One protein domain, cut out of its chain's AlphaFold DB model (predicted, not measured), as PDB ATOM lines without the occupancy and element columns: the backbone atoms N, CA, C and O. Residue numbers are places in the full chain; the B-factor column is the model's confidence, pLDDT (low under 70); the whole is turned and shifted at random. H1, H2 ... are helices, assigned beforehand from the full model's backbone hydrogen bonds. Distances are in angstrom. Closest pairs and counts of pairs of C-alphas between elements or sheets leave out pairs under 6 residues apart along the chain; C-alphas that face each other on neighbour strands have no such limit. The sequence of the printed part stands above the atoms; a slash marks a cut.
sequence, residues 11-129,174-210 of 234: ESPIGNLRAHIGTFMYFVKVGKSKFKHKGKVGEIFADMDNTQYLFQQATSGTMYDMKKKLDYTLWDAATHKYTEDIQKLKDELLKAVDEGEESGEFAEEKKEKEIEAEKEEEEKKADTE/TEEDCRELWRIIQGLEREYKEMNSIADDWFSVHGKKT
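This is residues 11 to 129 and 174 to 210 of the 234 residues of an uncharacterized protein of Dialister sp (UniProt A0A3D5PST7). Four helices, H1, H2, H3 and H5, form an up-and-down bundle, each running against the one before. H4 turns off one end as an arm, its residues 111 to 129 sticking out. The 156 printed residues hold five named helices, H1 to H5 in chain order: all helix, loose, radius of gyration of the C-alphas 21.1 A, spans 70 by 40 by 23 A.

From first to last C-alpha, H3, residues 72 to 103, measures 46.0 A; H5, 175 to 206, 46.3 A; H4, 105 to 129, 37.1 A; H1, 13 to 34, 32.3 A; H2, 39 to 58, 30.2 A. C-alpha 13 is at (135.757, 159.652, 81.536), C-alpha 206 at (126.379, 152.457, 81.837).

Closest C-alphas: H3 touches H5 at Leu 93 and Cys 178, 6.4 A, and H2, its hairpin partner, at Leu 74 and Ala 58, 4.9 A. H1 touches H5. H4 is close but not clearly touching H3. O i to N i+4 pairs are all within hydrogen-bond range in H1, H3 and H5; H2 has 12 of 16, H4 18 of 21.

Residues 130 to 173 are not printed; C-alphas 129 and 174 are 36.3 A apart. The H2 to H3 link is long. Confidence is under 70 at residues 11 to 12, 60 to 68, 100 to 129 and 207 to 210.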
ATOM      1  N   GLU A  11     141.685 160.121  77.431       53.41
ATOM      2  CA  GLU A  11     141.141 159.113  76.500       53.41
ATOM      3  C   GLU A  11     139.994 158.258  77.108       53.41
ATOM      4  O   GLU A  11     139.842 157.088  76.746       53.41
ATOM      5  N   SER A  12     139.244 158.795  78.085       69.00
ATOM      6  CA  SER A  12     138.023 158.214  78.701       69.00
ATOM      7  C   SER A  12     137.571 159.036  79.933       69.00
ATOM      8  O   SER A  12     138.444 159.502  80.671       69.00
ATOM      9  N   PRO A  13     136.258 159.120  80.256       73.56
ATOM     10  CA  PRO A  13     135.757 159.652  81.536       73.56
ATOM     11  C   PRO A  13     136.400 159.025  82.785       73.56
ATOM     12  O   PRO A  13     136.684 159.726  83.754       73.56
ATOM     13  N   ILE A  14     136.725 157.726  82.744       78.00
ATOM     14  CA  ILE A  14     137.425 157.019  83.833       78.00
ATOM     15  C   ILE A  14     138.850 157.564  84.037       78.00
ATOM     16  O   ILE A  14     139.372 157.552  85.150       78.00
ATOM     17  N   GLY A  15     139.485 158.075  82.976       76.69
ATOM     18  CA  GLY A  15     140.773 158.763  83.073       76.69
ATOM     19  C   GLY A  15     140.670 160.071  83.857       76.69
ATOM     20  O   GLY A  15     141.512 160.326  84.715       76.69
ATOM     21  N   ASN A  16     139.605 160.849  83.626       81.81
ATOM     22  CA  ASN A  16     139.352 162.083  84.372       81.81
ATOM     23  C   ASN A  16     139.029 161.793  85.847       81.81
ATOM     24  O   ASN A  16     139.598 162.412  86.742       81.81
ATOM     25  N   LEU A  17     138.206 160.770  86.109       84.25
ATOM     26  CA  LEU A  17     137.895 160.314  87.467       84.25
ATOM     27  C   LEU A  17     139.162 159.968  88.268       84.25
ATOM     28  O   LEU A  17     139.315 160.398  89.409       84.25
ATOM     29  N   ARG A  18     140.111 159.243  87.657       82.88
ATOM     30  CA  ARG A  18     141.405 158.925  88.289       82.88
ATOM     31  C   ARG A  18     142.284 160.152  88.539       82.88
ATOM     32  O   ARG A  18     143.053 160.129  89.495       82.88
ATOM     33  N   ALA A  19     142.191 161.197  87.714       84.06
ATOM     34  CA  ALA A  19     142.933 162.435  87.936       84.06
ATOM     35  C   ALA A  19     142.436 163.152  89.202       84.06
ATOM     36  O   ALA A  19     143.250 163.474  90.066       84.06
ATOM     37  N   HIS A  20     141.116 163.297  89.370       84.06
ATOM     38  CA  HIS A  20     140.544 163.867  90.594       84.06
ATOM     39  C   HIS A  20     140.813 162.997  91.830       84.06
ATOM     40  O   HIS A  20     141.192 163.541  92.860       84.06
ATOM     41  N   ILE A  21     140.756 161.660  91.724       85.12
ATOM     42  CA  ILE A  21     141.212 160.753  92.802       85.12
ATOM     43  C   ILE A  21     142.688 161.011  93.155       85.12
ATOM     44  O   ILE A  21     143.053 160.997  94.327       85.12
ATOM     45  N   GLY A  22     143.548 161.270  92.167       82.31
ATOM     46  CA  GLY A  22     144.952 161.625  92.398       82.31
ATOM     47  C   GLY A  22     145.113 162.919  93.202       82.31
ATOM     48  O   GLY A  22     145.848 162.936  94.190       82.31
ATOM     49  N   THR A  23     144.395 163.979  92.822       84.44
ATOM     50  CA  THR A  23     144.392 165.275  93.530       84.44
ATOM     51  C   THR A  23     143.781 165.162  94.929       84.44
ATOM     52  O   THR A  23     144.320 165.700  95.892       84.44
ATOM     53  N   PHE A  24     142.696 164.403  95.067       84.94
ATOM     54  CA  PHE A  24     142.073 164.071  96.342       84.94
ATOM     55  C   PHE A  24     143.073 163.389  97.292       84.94
ATOM     56  O   PHE A  24     143.293 163.841  98.414       84.94
ATOM     57  N   MET A  25     143.767 162.354  96.810       86.69
ATOM     58  CA  MET A  25     144.771 161.630  97.592       86.69
ATOM     59  C   MET A  25     146.014 162.464  97.918       86.69
ATOM     60  O   MET A  25     146.692 162.181  98.907       86.69
ATOM     61  N   TYR A  26     146.324 163.493  97.125       87.31
ATOM     62  CA  TYR A  26     147.345 164.475  97.483       87.31
ATOM     63  C   TYR A  26     146.934 165.259  98.740       87.31
ATOM     64  O   TYR A  26     147.727 165.327  99.677       87.31
ATOM     65  N   PHE A  27     145.694 165.757  98.825       84.81
ATOM     66  CA  PHE A  27     145.201 166.433 100.034       84.81
ATOM     67  C   PHE A  27     145.211 165.518 101.267       84.81
ATOM     68  O   PHE A  27     145.674 165.946 102.324       84.81
ATOM     69  N   VAL A  28     144.798 164.250 101.128       86.56
ATOM     70  CA  VAL A  28     144.869 163.254 102.219       86.56
ATOM     71  C   VAL A  28     146.307 163.076 102.724       86.56
ATOM     72  O   VAL A  28     146.537 163.056 103.930       86.56
ATOM     73  N   LYS A  29     147.295 162.995 101.823       87.69
ATOM     74  CA  LYS A  29     148.711 162.821 102.195       87.69
ATOM     75  C   LYS A  29     149.337 164.068 102.807       87.69
ATOM     76  O   LYS A  29     150.134 163.940 103.731       87.69
ATOM     77  N   VAL A  30     148.961 165.258 102.334       87.56
ATOM     78  CA  VAL A  30     149.359 166.525 102.966       87.56
ATOM     79  C   VAL A  30     148.805 166.591 104.391       87.56
ATOM     80  O   VAL A  30     149.573 166.849 105.313       87.56
ATOM     81  N   GLY A  31     147.522 166.267 104.588       85.56
ATOM     82  CA  GLY A  31     146.912 166.180 105.916       85.56
ATOM     83  C   GLY A  31     147.620 165.167 106.818       85.56
ATOM     84  O   GLY A  31     148.096 165.528 107.887       85.56
ATOM     85  N   LYS A  32     147.815 163.931 106.346       87.69
ATOM     86  CA  LYS A  32     148.544 162.879 107.077       87.69
ATOM     87  C   LYS A  32     149.961 163.290 107.485       87.69
ATOM     88  O   LYS A  32     150.418 162.897 108.550       87.69
ATOM     89  N   SER A  33     150.663 164.053 106.644       86.00
ATOM     90  CA  SER A  33     152.017 164.520 106.950       86.00
ATOM     91  C   SER A  33     152.037 165.667 107.957       86.00
ATOM     92  O   SER A  33     152.959 165.717 108.761       86.00
ATOM     93  N   LYS A  34     151.066 166.590 107.898       84.62
ATOM     94  CA  LYS A  34     150.994 167.755 108.794       84.62
ATOM     95  C   LYS A  34     150.412 167.411 110.164       84.62
ATOM     96  O   LYS A  34     150.961 167.809 111.178       84.62
ATOM     97  N   PHE A  35     149.356 166.603 110.198       87.81
ATOM     98  CA  PHE A  35     148.631 166.259 111.423       87.81
ATOM     99  C   PHE A  35     149.086 164.933 112.058       87.81
ATOM    100  O   PHE A  35     148.414 164.435 112.953       87.81
ATOM    101  N   LYS A  36     150.227 164.362 111.634       83.38
ATOM    102  CA  LYS A  36     150.765 163.051 112.078       83.38
ATOM    103  C   LYS A  36     150.777 162.860 113.605       83.38
ATOM    104  O   LYS A  36     150.589 161.737 114.058       83.38
ATOM    105  N   HIS A  37     150.999 163.937 114.360       80.69
ATOM    106  CA  HIS A  37     151.106 163.948 115.826       80.69
ATOM    107  C   HIS A  37     149.989 164.756 116.524       80.69
ATOM    108  O   HIS A  37     149.999 164.900 117.742       80.69
ATOM    109  N   LYS A  38     148.999 165.248 115.765       80.56
ATOM    110  CA  LYS A  38     147.892 166.104 116.236       80.56
ATOM    111  C   LYS A  38     146.672 165.249 116.631       80.56
ATOM    112  O   LYS A  38     145.566 165.429 116.109       80.56
ATOM    113  N   GLY A  39     146.920 164.239 117.469       83.06
ATOM    114  CA  GLY A  39     145.940 163.262 117.965       83.06
ATOM    115  C   GLY A  39     145.023 162.678 116.878       83.06
ATOM    116  O   GLY A  39     145.459 162.297 115.788       83.06
ATOM    117  N   LYS A  40     143.715 162.661 117.158       84.25
ATOM    118  CA  LYS A  40     142.671 162.091 116.284       84.25
ATOM    119  C   LYS A  40     142.655 162.620 114.848       84.25
ATOM    120  O   LYS A  40     142.268 161.882 113.947       84.25
ATOM    121  N   VAL A  41     143.038 163.877 114.594       84.81
ATOM    122  CA  VAL A  41     143.070 164.406 113.214       84.81
ATOM    123  C   VAL A  41     144.100 163.628 112.387       84.81
ATOM    124  O   VAL A  41     143.824 163.255 111.245       84.81
ATOM    125  N   GLY A  42     145.245 163.296 112.990       84.75
ATOM    126  CA  GLY A  42     146.251 162.409 112.408       84.75
ATOM    127  C   GLY A  42     145.730 160.996 112.158       84.75
ATOM    128  O   GLY A  42     145.939 160.455 111.067       84.75
ATOM    129  N   GLU A  43     144.998 160.423 113.119       87.19
ATOM    130  CA  GLU A  43     144.360 159.109 112.971       87.19
ATOM    131  C   GLU A  43     143.375 159.085 111.795       87.19
ATOM    132  O   GLU A  43     143.464 158.203 110.940       87.19
ATOM    133  N   ILE A  44     142.493 160.086 111.687       87.88
ATOM    134  CA  ILE A  44     141.513 160.170 110.597       87.88
ATOM    135  C   ILE A  44     142.227 160.287 109.243       87.88
ATOM    136  O   ILE A  44     141.879 159.566 108.311       87.88
ATOM    137  N   PHE A  45     143.277 161.106 109.114       88.56
ATOM    138  CA  PHE A  45     144.053 161.162 107.866       88.56
ATOM    139  C   PHE A  45     144.799 159.858 107.547       88.56
ATOM    140  O   PHE A  45     144.926 159.498 106.372       88.56
ATOM    141  N   ALA A  46     145.275 159.121 108.554       87.31
ATOM    142  CA  ALA A  46     145.846 157.793 108.351       87.31
ATOM    143  C   ALA A  46     144.789 156.802 107.837       87.31
ATOM    144  O   ALA A  46     145.068 156.026 106.919       87.31
ATOM    145  N   ASP A  47     143.566 156.879 108.362       86.50
ATOM    146  CA  ASP A  47     142.451 156.028 107.961       86.50
ATOM    147  C   ASP A  47     141.871 156.395 106.585       86.50
ATOM    148  O   ASP A  47     141.456 155.512 105.822       86.50
ATOM    149  N   MET A  48     141.917 157.679 106.219       84.38
ATOM    150  CA  MET A  48     141.607 158.170 104.877       84.38
ATOM    151  C   MET A  48     142.654 157.722 103.853       84.38
ATOM    152  O   MET A  48     142.282 157.377 102.732       84.38
ATOM    153  N   ASP A  49     143.943 157.643 104.201       86.19
ATOM    154  CA  ASP A  49     144.983 157.132 103.287       86.19
ATOM    155  C   ASP A  49     144.721 155.657 102.910       86.19
ATOM    156  O   ASP A  49     144.903 155.256 101.759       86.19
ATOM    157  N   ASN A  50     144.139 154.872 103.827       81.81
ATOM    158  CA  ASN A  50     143.669 153.512 103.539       81.81
ATOM    159  C   ASN A  50     142.506 153.475 102.516       81.81
ATOM    160  O   ASN A  50     142.362 152.486 101.790       81.81
ATOM    161  N   THR A  51     141.699 154.540 102.382       78.25
ATOM    162  CA  THR A  51     140.627 154.614 101.358       78.25
ATOM    163  C   THR A  51     141.162 154.678  99.928       78.25
ATOM    164  O   THR A  51     140.443 154.301  98.998       78.25
ATOM    165  N   GLN A  52     142.440 155.044  99.737       79.25
ATOM    166  CA  GLN A  52     143.110 155.020  98.432       79.25
ATOM    167  C   GLN A  52     142.907 153.677  97.724       79.25
ATOM    168  O   GLN A  52     142.678 153.637  96.516       79.25
ATOM    169  N   TYR A  53     142.971 152.576  98.480       78.25
ATOM    170  CA  TYR A  53     142.823 151.231  97.940       78.25
ATOM    171  C   TYR A  53     141.414 150.976  97.388       78.25
ATOM    172  O   TYR A  53     141.282 150.369  96.328       78.25
ATOM    173  N   LEU A  54     140.367 151.494  98.041       81.19
ATOM    174  CA  LEU A  54     138.984 151.360  97.573       81.19
ATOM    175  C   LEU A  54     138.766 152.132  96.267       81.19
ATOM    176  O   LEU A  54     138.267 151.559  95.302       81.19
ATOM    177  N   PHE A  55     139.223 153.386  96.180       80.88
ATOM    178  CA  PHE A  55     139.146 154.169  94.937       80.88
ATOM    179  C   PHE A  55     139.995 153.567  93.804       80.88
ATOM    180  O   PHE A  55     139.568 153.544  92.644       80.88
ATOM    181  N   GLN A  56     141.177 153.028  94.123       78.69
ATOM    182  CA  GLN A  56     142.006 152.297  93.164       78.69
ATOM    183  C   GLN A  56     141.304 151.031  92.671       78.69
ATOM    184  O   GLN A  56     141.242 150.829  91.462       78.69
ATOM    185  N   GLN A  57     140.726 150.210  93.554       79.94
ATOM    186  CA  GLN A  57     139.982 149.017  93.146       79.94
ATOM    187  C   GLN A  57     138.726 149.366  92.337       79.94
ATOM    188  O   GLN A  57     138.536 148.802  91.259       79.94
ATOM    189  N   ALA A  58     137.911 150.322  92.799       79.50
ATOM    190  CA  ALA A  58     136.680 150.757  92.136       79.50
ATOM    191  C   ALA A  58     136.930 151.252  90.706       79.50
ATOM    192  O   ALA A  58     136.149 150.947  89.803       79.50
ATOM    193  N   THR A  59     138.037 151.972  90.489       75.12
ATOM    194  CA  THR A  59     138.460 152.444  89.163       75.12
ATOM    195  C   THR A  59     139.401 151.485  88.433       75.12
ATOM    196  O   THR A  59     139.804 151.785  87.307       75.12
ATOM    197  N   SER A  60     139.784 150.343  89.012       65.94
ATOM    198  CA  SER A  60     140.658 149.367  88.350       65.94
ATOM    199  C   SER A  60     139.885 148.490  87.363       65.94
ATOM    200  O   SER A  60     138.731 148.111  87.566       65.94
ATOM    201  N   GLY A  61     140.557 148.130  86.274       60.69
ATOM    202  CA  GLY A  61     140.076 147.148  85.313       60.69
ATOM    203  C   GLY A  61     141.211 146.228  84.885       60.69
ATOM    204  O   GLY A  61     142.384 146.509  85.136       60.69
ATOM    205  N   THR A  62     140.869 145.145  84.188       52.59
ATOM    206  CA  THR A  62     141.866 144.382  83.422       52.59
ATOM    207  C   THR A  62     142.516 145.301  82.377       52.59
ATOM    208  O   THR A  62     141.935 146.329  82.024       52.59
ATOM    209  N   MET A  63     143.681 144.941  81.823       45.94
ATOM    210  CA  MET A  63     144.369 145.761  80.800       45.94
ATOM    211  C   MET A  63     143.476 146.169  79.610       45.94
ATOM    212  O   MET A  63     143.724 147.198  78.989       45.94
ATOM    213  N   TYR A  64     142.417 145.404  79.316       48.09
ATOM    214  CA  TYR A  64     141.455 145.692  78.248       48.09
ATOM    215  C   TYR A  64     140.263 146.568  78.696       48.09
ATOM    216  O   TYR A  64     139.651 147.231  77.860       48.09
ATOM    217  N   ASP A  65     139.965 146.626  80.000       57.69
ATOM    218  CA  ASP A  65     138.811 147.330  80.585       57.69
ATOM    219  C   ASP A  65     139.171 148.583  81.403       57.69
ATOM    220  O   ASP A  65     138.272 149.289  81.867       57.69
ATOM    221  N   MET A  66     140.456 148.932  81.555       49.94
ATOM    222  CA  MET A  66     140.893 150.114  82.324       49.94
ATOM    223  C   MET A  66     140.270 151.449  81.871       49.94
ATOM    224  O   MET A  66     140.323 152.417  82.623       49.94
ATOM    225  N   LYS A  67     139.694 151.540  80.666       52.31
ATOM    226  CA  LYS A  67     138.972 152.732  80.179       52.31
ATOM    227  C   LYS A  67     137.448 152.674  80.375       52.31
ATOM    228  O   LYS A  67     136.780 153.636  80.005       52.31
ATOM    229  N   LYS A  68     136.891 151.558  80.870       59.69
ATOM    230  CA  LYS A  68     135.450 151.233  80.789       59.69
ATOM    231  C   LYS A  68     134.822 150.639  82.056       59.69
ATOM    232  O   LYS A  68     133.613 150.414  82.057       59.69
ATOM    233  N   LYS A  69     135.588 150.353  83.114       72.69
ATOM    234  CA  LYS A  69     135.032 149.821  84.367       72.69
ATOM    235  C   LYS A  69     135.127 150.841  85.503       72.69
ATOM    236  O   LYS A  69     136.213 151.300  85.838       72.69
ATOM    237  N   LEU A  70     133.968 151.125  86.090       79.19
ATOM    238  CA  LEU A  70     133.795 151.679  87.427       79.19
ATOM    239  C   LEU A  70     132.891 150.693  88.168       79.19
ATOM    240  O   LEU A  70     131.815 150.360  87.661       79.19
ATOM    241  N   ASP A  71     133.341 150.161  89.298       82.62
ATOM    242  CA  ASP A  71     132.541 149.216  90.074       82.62
ATOM    243  C   ASP A  71     131.641 149.959  91.066       82.62
ATOM    244  O   ASP A  71     132.138 150.666  91.939       82.62
ATOM    245  N   TYR A  72     130.318 149.818  90.918       81.88
ATOM    246  CA  TYR A  72     129.352 150.556  91.733       81.88
ATOM    247  C   TYR A  72     129.487 150.235  93.221       81.88
ATOM    248  O   TYR A  72     129.434 151.148  94.030       81.88
ATOM    249  N   THR A  73     129.685 148.968  93.600       83.50
ATOM    250  CA  THR A  73     129.687 148.589  95.023       83.50
ATOM    251  C   THR A  73     130.947 149.065  95.739       83.50
ATOM    252  O   THR A  73     130.876 149.500  96.884       83.50
ATOM    253  N   LEU A  74     132.092 149.036  95.053       85.12
ATOM    254  CA  LEU A  74     133.350 149.564  95.579       85.12
ATOM    255  C   LEU A  74     133.367 151.097  95.581       85.12
ATOM    256  O   LEU A  74     133.950 151.688  96.485       85.12
ATOM    257  N   TRP A  75     132.711 151.736  94.605       87.00
ATOM    258  CA  TRP A  75     132.519 153.186  94.596       87.00
ATOM    259  C   TRP A  75     131.653 153.643  95.774       87.00
ATOM    260  O   TRP A  75     132.096 154.474  96.553       87.00
ATOM    261  N   ASP A  76     130.470 153.049  95.937       86.00
ATOM    262  CA  ASP A  76     129.495 153.344  96.998       86.00
ATOM    263  C   ASP A  76     130.094 153.116  98.404       86.00
ATOM    264  O   ASP A  76     129.900 153.920  99.313       86.00
ATOM    265  N   ALA A  77     130.925 152.079  98.575       85.94
ATOM    266  CA  ALA A  77     131.676 151.858  99.812       85.94
ATOM    267  C   ALA A  77     132.768 152.922 100.060       85.94
ATOM    268  O   ALA A  77     132.964 153.352 101.199       85.94
ATOM    269  N   ALA A  78     133.479 153.359  99.013       84.81
ATOM    270  CA  ALA A  78     134.514 154.388  99.122       84.81
ATOM    271  C   ALA A  78     133.921 155.772  99.433       84.81
ATOM    272  O   ALA A  78     134.450 156.493 100.281       84.81
ATOM    273  N   THR A  79     132.807 156.132  98.789       86.69
ATOM    274  CA  THR A  79     132.088 157.389  99.034       86.69
ATOM    275  C   THR A  79     131.449 157.416 100.422       86.69
ATOM    276  O   THR A  79     131.515 158.449 101.088       86.69
ATOM    277  N   HIS A  80     130.902 156.290 100.901       87.19
ATOM    278  CA  HIS A  80     130.374 156.179 102.264       87.19
ATOM    279  C   HIS A  80     131.468 156.415 103.312       87.19
ATOM    280  O   HIS A  80     131.333 157.337 104.114       87.19
ATOM    281  N   LYS A  81     132.583 155.662 103.262       87.38
ATOM    282  CA  LYS A  81     133.687 155.846 104.222       87.38
ATOM    283  C   LYS A  81     134.268 157.264 104.151       87.38
ATOM    284  O   LYS A  81     134.478 157.881 105.189       87.38
ATOM    285  N   TYR A  82     134.452 157.827 102.952       84.44
ATOM    286  CA  TYR A  82     134.872 159.226 102.831       84.44
ATOM    287  C   TYR A  82     133.906 160.194 103.531       84.44
ATOM    288  O   TYR A  82     134.348 161.122 104.204       84.44
ATOM    289  N   THR A  83     132.597 159.990 103.368       85.38
ATOM    290  CA  THR A  83     131.572 160.872 103.944       85.38
ATOM    291  C   THR A  83     131.567 160.800 105.476       85.38
ATOM    292  O   THR A  83     131.358 161.821 106.123       85.38
ATOM    293  N   GLU A  84     131.864 159.636 106.059       89.06
ATOM    294  CA  GLU A  84     132.092 159.495 107.504       89.06
ATOM    295  C   GLU A  84     133.380 160.202 107.950       89.06
ATOM    296  O   GLU A  84     133.368 160.965 108.913       89.06
ATOM    297  N   ASP A  85     134.500 159.979 107.258       87.81
ATOM    298  CA  ASP A  85     135.802 160.517 107.669       87.81
ATOM    299  C   ASP A  85     135.877 162.050 107.522       87.81
ATOM    300  O   ASP A  85     136.409 162.728 108.401       87.81
ATOM    301  N   ILE A  86     135.267 162.631 106.479       88.19
ATOM    302  CA  ILE A  86     135.183 164.094 106.321       88.19
ATOM    303  C   ILE A  86     134.243 164.745 107.349       88.19
ATOM    304  O   ILE A  86     134.444 165.907 107.696       88.19
ATOM    305  N   GLN A  87     133.233 164.022 107.855       85.62
ATOM    306  CA  GLN A  87     132.407 164.491 108.972       85.62
ATOM    307  C   GLN A  87     133.227 164.521 110.264       85.62
ATOM    308  O   GLN A  87     133.314 165.578 110.879       85.62
ATOM    309  N   LYS A  88     133.946 163.438 110.595       90.12
ATOM    310  CA  LYS A  88     134.846 163.402 111.766       90.12
ATOM    311  C   LYS A  88     135.890 164.525 111.735       90.12
ATOM    312  O   LYS A  88     136.112 165.168 112.755       90.12
ATOM    313  N   LEU A  89     136.501 164.801 110.573       87.31
ATOM    314  CA  LEU A  89     137.448 165.919 110.422       87.31
ATOM    315  C   LEU A  89     136.805 167.287 110.692       87.31
ATOM    316  O   LEU A  89     137.464 168.166 111.240       87.31
ATOM    317  N   LYS A  90     135.542 167.485 110.299       86.75
ATOM    318  CA  LYS A  90     134.804 168.727 110.568       86.75
ATOM    319  C   LYS A  90     134.406 168.849 112.033       86.75
ATOM    320  O   LYS A  90     134.545 169.932 112.585       86.75
ATOM    321  N   ASP A  91     133.952 167.762 112.644       88.62
ATOM    322  CA  ASP A  91     133.537 167.739 114.045       88.62
ATOM    323  C   ASP A  91     134.735 167.988 114.980       88.62
ATOM    324  O   ASP A  91     134.634 168.797 115.900       88.62
ATOM    325  N   GLU A  92     135.895 167.372 114.714       85.06
ATOM    326  CA  GLU A  92     137.109 167.609 115.509       85.06
ATOM    327  C   GLU A  92     137.723 168.998 115.232       85.06
ATOM    328  O   GLU A  92     138.228 169.621 116.159       85.06
ATOM    329  N   LEU A  93     137.617 169.536 114.004       84.19
ATOM    330  CA  LEU A  93     137.989 170.931 113.712       84.19
ATOM    331  C   LEU A  93     137.100 171.929 114.469       84.19
ATOM    332  O   LEU A  93     137.624 172.874 115.047       84.19
ATOM    333  N   LEU A  94     135.776 171.740 114.458       85.25
ATOM    334  CA  LEU A  94     134.848 172.600 115.203       85.25
ATOM    335  C   LEU A  94     135.167 172.554 116.698       85.25
ATOM    336  O   LEU A  94     135.353 173.601 117.303       85.25
ATOM    337  N   LYS A  95     135.345 171.351 117.254       85.19
ATOM    338  CA  LYS A  95     135.741 171.164 118.652       85.19
ATOM    339  C   LYS A  95     137.054 171.875 118.990       85.19
ATOM    340  O   LYS A  95     137.117 172.532 120.019       85.19
ATOM    341  N   ALA A  96     138.079 171.771 118.143       81.62
ATOM    342  CA  ALA A  96     139.363 172.434 118.371       81.62
ATOM    343  C   ALA A  96     139.264 173.969 118.301       81.62
ATOM    344  O   ALA A  96     139.933 174.662 119.061       81.62
ATOM    345  N   VAL A  97     138.412 174.499 117.416       80.38
ATOM    346  CA  VAL A  97     138.127 175.940 117.343       80.38
ATOM    347  C   VAL A  97     137.370 176.413 118.585       80.38
ATOM    348  O   VAL A  97     137.775 177.408 119.179       80.38
ATOM    349  N   ASP A  98     136.331 175.688 119.010       78.31
ATOM    350  CA  ASP A  98     135.560 176.008 120.215       78.31
ATOM    351  C   ASP A  98     136.457 175.945 121.473       78.31
ATOM    352  O   ASP A  98     136.479 176.881 122.270       78.31
ATOM    353  N   GLU A  99     137.264 174.885 121.625       75.44
ATOM    354  CA  GLU A  99     138.195 174.716 122.754       75.44
ATOM    355  C   GLU A  99     139.279 175.807 122.787       75.44
ATOM    356  O   GLU A  99     139.560 176.330 123.863       75.44
ATOM    357  N   GLY A 100     139.844 176.206 121.639       63.38
ATOM    358  CA  GLY A 100     140.867 177.258 121.566       63.38
ATOM    359  C   GLY A 100     140.333 178.696 121.688       63.38
ATOM    360  O   GLY A 100     141.055 179.586 122.149       63.38
ATOM    361  N   GLU A 101     139.064 178.946 121.328       60.81
ATOM    362  CA  GLU A 101     138.375 180.205 121.660       60.81
ATOM    363  C   GLU A 101     138.017 180.280 123.156       60.81
ATOM    364  O   GLU A 101     138.141 181.353 123.753       60.81
ATOM    365  N   GLU A 102     137.619 179.165 123.786       60.28
ATOM    366  CA  GLU A 102     137.309 179.108 125.224       60.28
ATOM    367  C   GLU A 102     138.559 179.122 126.124       60.28
ATOM    368  O   GLU A 102     138.531 179.750 127.189       60.28
ATOM    369  N   SER A 103     139.657 178.471 125.721       58.50
ATOM    370  CA  SER A 103     140.928 178.462 126.467       58.50
ATOM    371  C   SER A 103     141.678 179.793 126.370       58.50
ATOM    372  O   SER A 103     142.402 180.172 127.292       58.50
ATOM    373  N   GLY A 104     141.484 180.520 125.265       58.62
ATOM    374  CA  GLY A 104     142.230 181.729 124.936       58.62
ATOM    375  C   GLY A 104     143.617 181.465 124.345       58.62
ATOM    376  O   GLY A 104     144.322 182.435 124.061       58.62
ATOM    377  N   GLU A 105     143.998 180.203 124.104       60.84
ATOM    378  CA  GLU A 105     145.307 179.822 123.553       60.84
ATOM    379  C   GLU A 105     145.591 180.529 122.224       60.84
ATOM    380  O   GLU A 105     146.661 181.109 122.071       60.84
ATOM    381  N   PHE A 106     144.617 180.630 121.309       52.12
ATOM    382  CA  PHE A 106     144.796 181.372 120.048       52.12
ATOM    383  C   PHE A 106     145.122 182.865 120.267       52.12
ATOM    384  O   PHE A 106     145.836 183.490 119.481       52.12
ATOM    385  N   ALA A 107     144.622 183.464 121.355       60.00
ATOM    386  CA  ALA A 107     144.883 184.858 121.711       60.00
ATOM    387  C   ALA A 107     146.204 185.059 122.479       60.00
ATOM    388  O   ALA A 107     146.656 186.204 122.606       60.00
ATOM    389  N   GLU A 108     146.815 183.993 123.000       55.91
ATOM    390  CA  GLU A 108     148.181 183.994 123.531       55.91
ATOM    391  C   GLU A 108     149.190 183.672 122.421       55.91
ATOM    392  O   GLU A 108     150.078 184.489 122.184       55.91
ATOM    393  N   GLU A 109     148.964 182.615 121.635       58.38
ATOM    394  CA  GLU A 109     149.763 182.212 120.465       58.38
ATOM    395  C   GLU A 109     149.981 183.389 119.498       58.38
ATOM    396  O   GLU A 109     151.097 183.673 119.056       58.38
ATOM    397  N   LYS A 110     148.919 184.157 119.220       59.22
ATOM    398  CA  LYS A 110     149.009 185.350 118.373       59.22
ATOM    399  C   LYS A 110     149.874 186.464 118.977       59.22
ATOM    400  O   LYS A 110     150.570 187.149 118.231       59.22
ATOM    401  N   LYS A 111     149.852 186.661 120.301       59.03
ATOM    402  CA  LYS A 111     150.716 187.653 120.970       59.03
ATOM    403  C   LYS A 111     152.166 187.200 120.974       59.03
ATOM    404  O   LYS A 111     153.045 188.025 120.763       59.03
ATOM    405  N   GLU A 112     152.421 185.914 121.198       59.72
ATOM    406  CA  GLU A 112     153.774 185.357 121.135       59.72
ATOM    407  C   GLU A 112     154.370 185.536 119.736       59.72
ATOM    408  O   GLU A 112     155.486 186.038 119.617       59.72
ATOM    409  N   LYS A 113     153.584 185.284 118.681       59.97
ATOM    410  CA  LYS A 113     153.978 185.538 117.285       59.97
ATOM    411  C   LYS A 113     154.186 187.022 116.962       59.97
ATOM    412  O   LYS A 113     155.104 187.349 116.215       59.97
ATOM    413  N   GLU A 114     153.391 187.935 117.529       59.62
ATOM    414  CA  GLU A 114     153.634 189.385 117.407       59.62
ATOM    415  C   GLU A 114     154.950 189.792 118.110       59.62
ATOM    416  O   GLU A 114     155.754 190.515 117.522       59.62
ATOM    417  N   ILE A 115     155.235 189.258 119.304       61.12
ATOM    418  CA  ILE A 115     156.483 189.501 120.057       61.12
ATOM    419  C   ILE A 115     157.711 188.906 119.344       61.12
ATOM    420  O   ILE A 115     158.793 189.494 119.364       61.12
ATOM    421  N   GLU A 116     157.578 187.731 118.731       60.47
ATOM    422  CA  GLU A 116     158.655 187.077 117.984       60.47
ATOM    423  C   GLU A 116     158.938 187.796 116.655       60.47
ATOM    424  O   GLU A 116     160.101 188.012 116.311       60.47
ATOM    425  N   ALA A 117     157.900 188.286 115.971       61.09
ATOM    426  CA  ALA A 117     158.049 189.140 114.795       61.09
ATOM    427  C   ALA A 117     158.703 190.497 115.124       61.09
ATOM    428  O   ALA A 117     159.546 190.960 114.355       61.09
ATOM    429  N   GLU A 118     158.370 191.120 116.262       60.16
ATOM    430  CA  GLU A 118     159.054 192.336 116.730       60.16
ATOM    431  C   GLU A 118     160.545 192.077 117.004       60.16
ATOM    432  O   GLU A 118     161.381 192.871 116.570       60.16
ATOM    433  N   LYS A 119     160.898 190.942 117.628       59.47
ATOM    434  CA  LYS A 119     162.301 190.537 117.839       59.47
ATOM    435  C   LYS A 119     163.041 190.275 116.530       59.47
ATOM    436  O   LYS A 119     164.138 190.793 116.361       59.47
ATOM    437  N   GLU A 120     162.451 189.540 115.584       56.81
ATOM    438  CA  GLU A 120     163.057 189.348 114.258       56.81
ATOM    439  C   GLU A 120     163.264 190.684 113.523       56.81
ATOM    440  O   GLU A 120     164.238 190.841 112.787       56.81
ATOM    441  N   GLU A 121     162.350 191.651 113.669       54.34
ATOM    442  CA  GLU A 121     162.502 192.972 113.051       54.34
ATOM    443  C   GLU A 121     163.546 193.840 113.778       54.34
ATOM    444  O   GLU A 121     164.158 194.706 113.153       54.34
ATOM    445  N   GLU A 122     163.776 193.619 115.074       54.59
ATOM    446  CA  GLU A 122     164.838 194.259 115.861       54.59
ATOM    447  C   GLU A 122     166.222 193.654 115.545       54.59
ATOM    448  O   GLU A 122     167.164 194.404 115.281       54.59
ATOM    449  N   GLU A 123     166.335 192.326 115.418       51.44
ATOM    450  CA  GLU A 123     167.557 191.641 114.964       51.44
ATOM    451  C   GLU A 123     167.926 192.023 113.522       51.44
ATOM    452  O   GLU A 123     169.069 192.387 113.252       51.44
ATOM    453  N   LYS A 124     166.957 192.080 112.594       52.41
ATOM    454  CA  LYS A 124     167.212 192.539 111.211       52.41
ATOM    455  C   LYS A 124     167.655 194.004 111.140       52.41
ATOM    456  O   LYS A 124     168.394 194.374 110.225       52.41
ATOM    457  N   LYS A 125     167.233 194.852 112.086       50.28
ATOM    458  CA  LYS A 125     167.734 196.234 112.202       50.28
ATOM    459  C   LYS A 125     169.167 196.268 112.740       50.28
ATOM    460  O   LYS A 125     169.942 197.086 112.254       50.28
ATOM    461  N   ALA A 126     169.531 195.374 113.661       43.94
ATOM    462  CA  ALA A 126     170.901 195.237 114.157       43.94
ATOM    463  C   ALA A 126     171.876 194.722 113.074       43.94
ATOM    464  O   ALA A 126     172.941 195.307 112.886       43.94
ATOM    465  N   ASP A 127     171.476 193.721 112.280       44.19
ATOM    466  CA  ASP A 127     172.277 193.174 111.166       44.19
ATOM    467  C   ASP A 127     172.512 194.175 110.011       44.19
ATOM    468  O   ASP A 127     173.335 193.937 109.126       44.19
ATOM    469  N   THR A 128     171.806 195.311 109.993       41.38
ATOM    470  CA  THR A 128     171.941 196.332 108.938       41.38
ATOM    471  C   THR A 128     173.097 197.324 109.197       41.38
ATOM    472  O   THR A 128     173.384 198.155 108.334       41.38
ATOM    473  N   GLU A 129     173.804 197.243 110.336       42.84
ATOM    474  CA  GLU A 129     174.946 198.127 110.659       42.84
ATOM    475  C   GLU A 129     176.347 197.571 110.291       42.84
ATOM    476  O   GLU A 129     177.347 198.246 110.544       42.84
ATOM    477  N   THR A 174     146.867 174.251 116.846       79.94
ATOM    478  CA  THR A 174     147.060 175.713 116.858       79.94
ATOM    479  C   THR A 174     146.022 176.449 116.001       79.94
ATOM    480  O   THR A 174     145.284 175.829 115.219       79.94
ATOM    481  N   GLU A 175     145.974 177.787 116.072       77.31
ATOM    482  CA  GLU A 175     145.065 178.565 115.210       77.31
ATOM    483  C   GLU A 175     145.412 178.371 113.717       77.31
ATOM    484  O   GLU A 175     144.544 178.328 112.838       77.31
ATOM    485  N   GLU A 176     146.705 178.223 113.415       81.44
ATOM    486  CA  GLU A 176     147.202 177.954 112.066       81.44
ATOM    487  C   GLU A 176     146.865 176.538 111.597       81.44
ATOM    488  O   GLU A 176     146.364 176.389 110.479       81.44
ATOM    489  N   ASP A 177     147.031 175.528 112.456       80.62
ATOM    490  CA  ASP A 177     146.621 174.147 112.179       80.62
ATOM    491  C   ASP A 177     145.133 174.068 111.817       80.62
ATOM    492  O   ASP A 177     144.771 173.447 110.817       80.62
ATOM    493  N   CYS A 178     144.266 174.754 112.570       81.88
ATOM    494  CA  CYS A 178     142.827 174.801 112.302       81.88
ATOM    495  C   CYS A 178     142.518 175.431 110.929       81.88
ATOM    496  O   CYS A 178     141.711 174.913 110.147       81.88
ATOM    497  N   ARG A 179     143.205 176.528 110.580       80.38
ATOM    498  CA  ARG A 179     143.065 177.206 109.278       80.38
ATOM    499  C   ARG A 179     143.589 176.355 108.116       80.38
ATOM    500  O   ARG A 179     143.013 176.384 107.024       80.38
ATOM    501  N   GLU A 180     144.671 175.607 108.313       84.62
ATOM    502  CA  GLU A 180     145.208 174.688 107.309       84.62
ATOM    503  C   GLU A 180     144.343 173.439 107.138       84.62
ATOM    504  O   GLU A 180     144.063 173.047 106.001       84.62
ATOM    505  N   LEU A 181     143.849 172.866 108.239       86.38
ATOM    506  CA  LEU A 181     142.903 171.755 108.244       86.38
ATOM    507  C   LEU A 181     141.645 172.123 107.456       86.38
ATOM    508  O   LEU A 181     141.239 171.384 106.557       86.38
ATOM    509  N   TRP A 182     141.092 173.316 107.692       89.19
ATOM    510  CA  TRP A 182     139.966 173.838 106.920       89.19
ATOM    511  C   TRP A 182     140.262 173.940 105.415       89.19
ATOM    512  O   TRP A 182     139.455 173.496 104.595       89.19
ATOM    513  N   ARG A 183     141.436 174.455 105.017       86.75
ATOM    514  CA  ARG A 183     141.847 174.507 103.597       86.75
ATOM    515  C   ARG A 183     141.962 173.115 102.970       86.75
ATOM    516  O   ARG A 183     141.599 172.944 101.805       86.75
ATOM    517  N   ILE A 184     142.455 172.129 103.719       88.31
ATOM    518  CA  ILE A 184     142.570 170.739 103.261       88.31
ATOM    519  C   ILE A 184     141.177 170.111 103.111       88.31
ATOM    520  O   ILE A 184     140.900 169.536 102.058       88.31
ATOM    521  N   ILE A 185     140.272 170.304 104.077       86.62
ATOM    522  CA  ILE A 185     138.860 169.882 103.999       86.62
ATOM    523  C   ILE A 185     138.179 170.482 102.760       86.62
ATOM    524  O   ILE A 185     137.586 169.746 101.974       86.62
ATOM    525  N   GLN A 186     138.330 171.788 102.510       86.44
ATOM    526  CA  GLN A 186     137.789 172.435 101.306       86.44
ATOM    527  C   GLN A 186     138.349 171.838 100.001       86.44
ATOM    528  O   GLN A 186     137.615 171.698  99.018       86.44
ATOM    529  N   GLY A 187     139.637 171.479  99.979       82.31
ATOM    530  CA  GLY A 187     140.267 170.782  98.858       82.31
ATOM    531  C   GLY A 187     139.663 169.397  98.618       82.31
ATOM    532  O   GLY A 187     139.259 169.090  97.495       82.31
ATOM    533  N   LEU A 188     139.538 168.596  99.680       84.12
ATOM    534  CA  LEU A 188     138.933 167.262  99.655       84.12
ATOM    535  C   LEU A 188     137.483 167.305  99.157       84.12
ATOM    536  O   LEU A 188     137.136 166.567  98.237       84.12
ATOM    537  N   GLU A 189     136.653 168.208  99.691       85.62
ATOM    538  CA  GLU A 189     135.249 168.343  99.284       85.62
ATOM    539  C   GLU A 189     135.086 168.770  97.822       85.62
ATOM    540  O   GLU A 189     134.180 168.285  97.139       85.62
ATOM    541  N   ARG A 190     135.969 169.642  97.316       84.06
ATOM    542  CA  ARG A 190     135.953 170.049  95.907       84.06
ATOM    543  C   ARG A 190     136.259 168.869  94.989       84.06
ATOM    544  O   ARG A 190     135.474 168.600  94.084       84.06
ATOM    545  N   GLU A 191     137.365 168.160  95.219       85.25
ATOM    546  CA  GLU A 191     137.732 167.018  94.371       85.25
ATOM    547  C   GLU A 191     136.714 165.875  94.495       85.25
ATOM    548  O   GLU A 191     136.349 165.276  93.488       85.25
ATOM    549  N   TYR A 192     136.173 165.629  95.695       86.25
ATOM    550  CA  TYR A 192     135.112 164.645  95.920       86.25
ATOM    551  C   TYR A 192     133.827 164.961  95.143       86.25
ATOM    552  O   TYR A 192     133.190 164.059  94.595       86.25
ATOM    553  N   LYS A 193     133.444 166.241  95.050       86.31
ATOM    554  CA  LYS A 193     132.274 166.663  94.273       86.31
ATOM    555  C   LYS A 193     132.456 166.398  92.776       86.31
ATOM    556  O   LYS A 193     131.545 165.856  92.151       86.31
ATOM    557  N   GLU A 194     133.619 166.733  92.216       84.81
ATOM    558  CA  GLU A 194     133.940 166.443  90.810       84.81
ATOM    559  C   GLU A 194     134.017 164.926  90.560       84.81
ATOM    560  O   GLU A 194     133.428 164.418  89.605       84.81
ATOM    561  N   MET A 195     134.652 164.176  91.470       85.75
ATOM    562  CA  MET A 195     134.685 162.708  91.463       85.75
ATOM    563  C   MET A 195     133.283 162.094  91.402       85.75
ATOM    564  O   MET A 195     133.020 161.260  90.534       85.75
ATOM    565  N   ASN A 196     132.377 162.511  92.291       86.69
ATOM    566  CA  ASN A 196     131.003 162.014  92.304       86.69
ATOM    567  C   ASN A 196     130.223 162.427  91.056       86.69
ATOM    568  O   ASN A 196     129.538 161.579  90.498       86.69
ATOM    569  N   SER A 197     130.369 163.662  90.562       84.62
ATOM    570  CA  SER A 197     129.701 164.085  89.322       84.62
ATOM    571  C   SER A 197     130.103 163.198  88.139       84.62
ATOM    572  O   SER A 197     129.242 162.701  87.417       84.62
ATOM    573  N   ILE A 198     131.404 162.929  87.973       84.88
ATOM    574  CA  ILE A 198     131.917 162.068  86.896       84.88
ATOM    575  C   ILE A 198     131.444 160.614  87.073       84.88
ATOM    576  O   ILE A 198     131.145 159.934  86.088       84.88
ATOM    577  N   ALA A 199     131.380 160.121  88.312       85.12
ATOM    578  CA  ALA A 199     130.901 158.775  88.613       85.12
ATOM    579  C   ALA A 199     129.392 158.617  88.360       85.12
ATOM    580  O   ALA A 199     128.986 157.637  87.735       85.12
ATOM    581  N   ASP A 200     128.565 159.574  88.785       84.38
ATOM    582  CA  ASP A 200     127.118 159.567  88.553       84.38
ATOM    583  C   ASP A 200     126.783 159.708  87.063       84.38
ATOM    584  O   ASP A 200     125.971 158.931  86.552       84.38
ATOM    585  N   ASP A 201     127.471 160.594  86.331       82.00
ATOM    586  CA  ASP A 201     127.369 160.682  84.869       82.00
ATOM    587  C   ASP A 201     127.696 159.326  84.222       82.00
ATOM    588  O   ASP A 201     126.944 158.830  83.375       82.00
ATOM    589  N   TRP A 202     128.769 158.666  84.667       81.44
ATOM    590  CA  TRP A 202     129.158 157.347  84.173       81.44
ATOM    591  C   TRP A 202     128.114 156.260  84.479       81.44
ATOM    592  O   TRP A 202     127.756 155.473  83.595       81.44
ATOM    593  N   PHE A 203     127.575 156.221  85.702       81.50
ATOM    594  CA  PHE A 203     126.525 155.274  86.084       81.50
ATOM    595  C   PHE A 203     125.182 155.555  85.404       81.50
ATOM    596  O   PHE A 203     124.417 154.611  85.196       81.50
ATOM    597  N   SER A 204     124.896 156.802  85.016       78.69
ATOM    598  CA  SER A 204     123.687 157.151  84.259       78.69
ATOM    599  C   SER A 204     123.685 156.519  82.859       78.69
ATOM    600  O   SER A 204     122.659 156.006  82.413       78.69
ATOM    601  N   VAL A 205     124.852 156.470  82.203       75.31
ATOM    602  CA  VAL A 205     125.024 155.924  80.845       75.31
ATOM    603  C   VAL A 205     125.226 154.407  80.854       75.31
ATOM    604  O   VAL A 205     124.669 153.698  80.016       75.31
ATOM    605  N   HIS A 206     126.017 153.882  81.794       71.75
ATOM    606  CA  HIS A 206     126.379 152.457  81.837       71.75
ATOM    607  C   HIS A 206     125.482 151.602  82.741       71.75
ATOM    608  O   HIS A 206     125.615 150.372  82.758       71.75
ATOM    609  N   GLY A 207     124.555 152.254  83.446       62.94
ATOM    610  CA  GLY A 207     123.672 151.672  84.443       62.94
ATOM    611  C   GLY A 207     124.402 151.364  85.749       62.94
ATOM    612  O   GLY A 207     125.472 150.747  85.761       62.94
ATOM    613  N   LYS A 208     123.767 151.688  86.882       64.81
ATOM    614  CA  LYS A 208     124.079 151.035  88.160       64.81
ATOM    615  C   LYS A 208     123.778 149.544  87.983       64.81
ATOM    616  O   LYS A 208     122.618 149.143  88.038       64.81
ATOM    617  N   LYS A 209     124.799 148.726  87.694       56.44
ATOM    618  CA  LYS A 209     124.649 147.274  87.496       56.44
ATOM    619  C   LYS A 209     124.318 146.588  88.822       56.44
ATOM    620  O   LYS A 209     125.158 145.924  89.423       56.44
ATOM    621  N   THR A 210     123.057 146.694  89.228       47.06
ATOM    622  CA  THR A 210     122.408 145.814  90.196       47.06
ATOM    623  C   THR A 210     122.315 144.414  89.591       47.06
ATOM    624  O   THR A 210     121.306 143.993  89.022       47.06
TER     625      THR A 210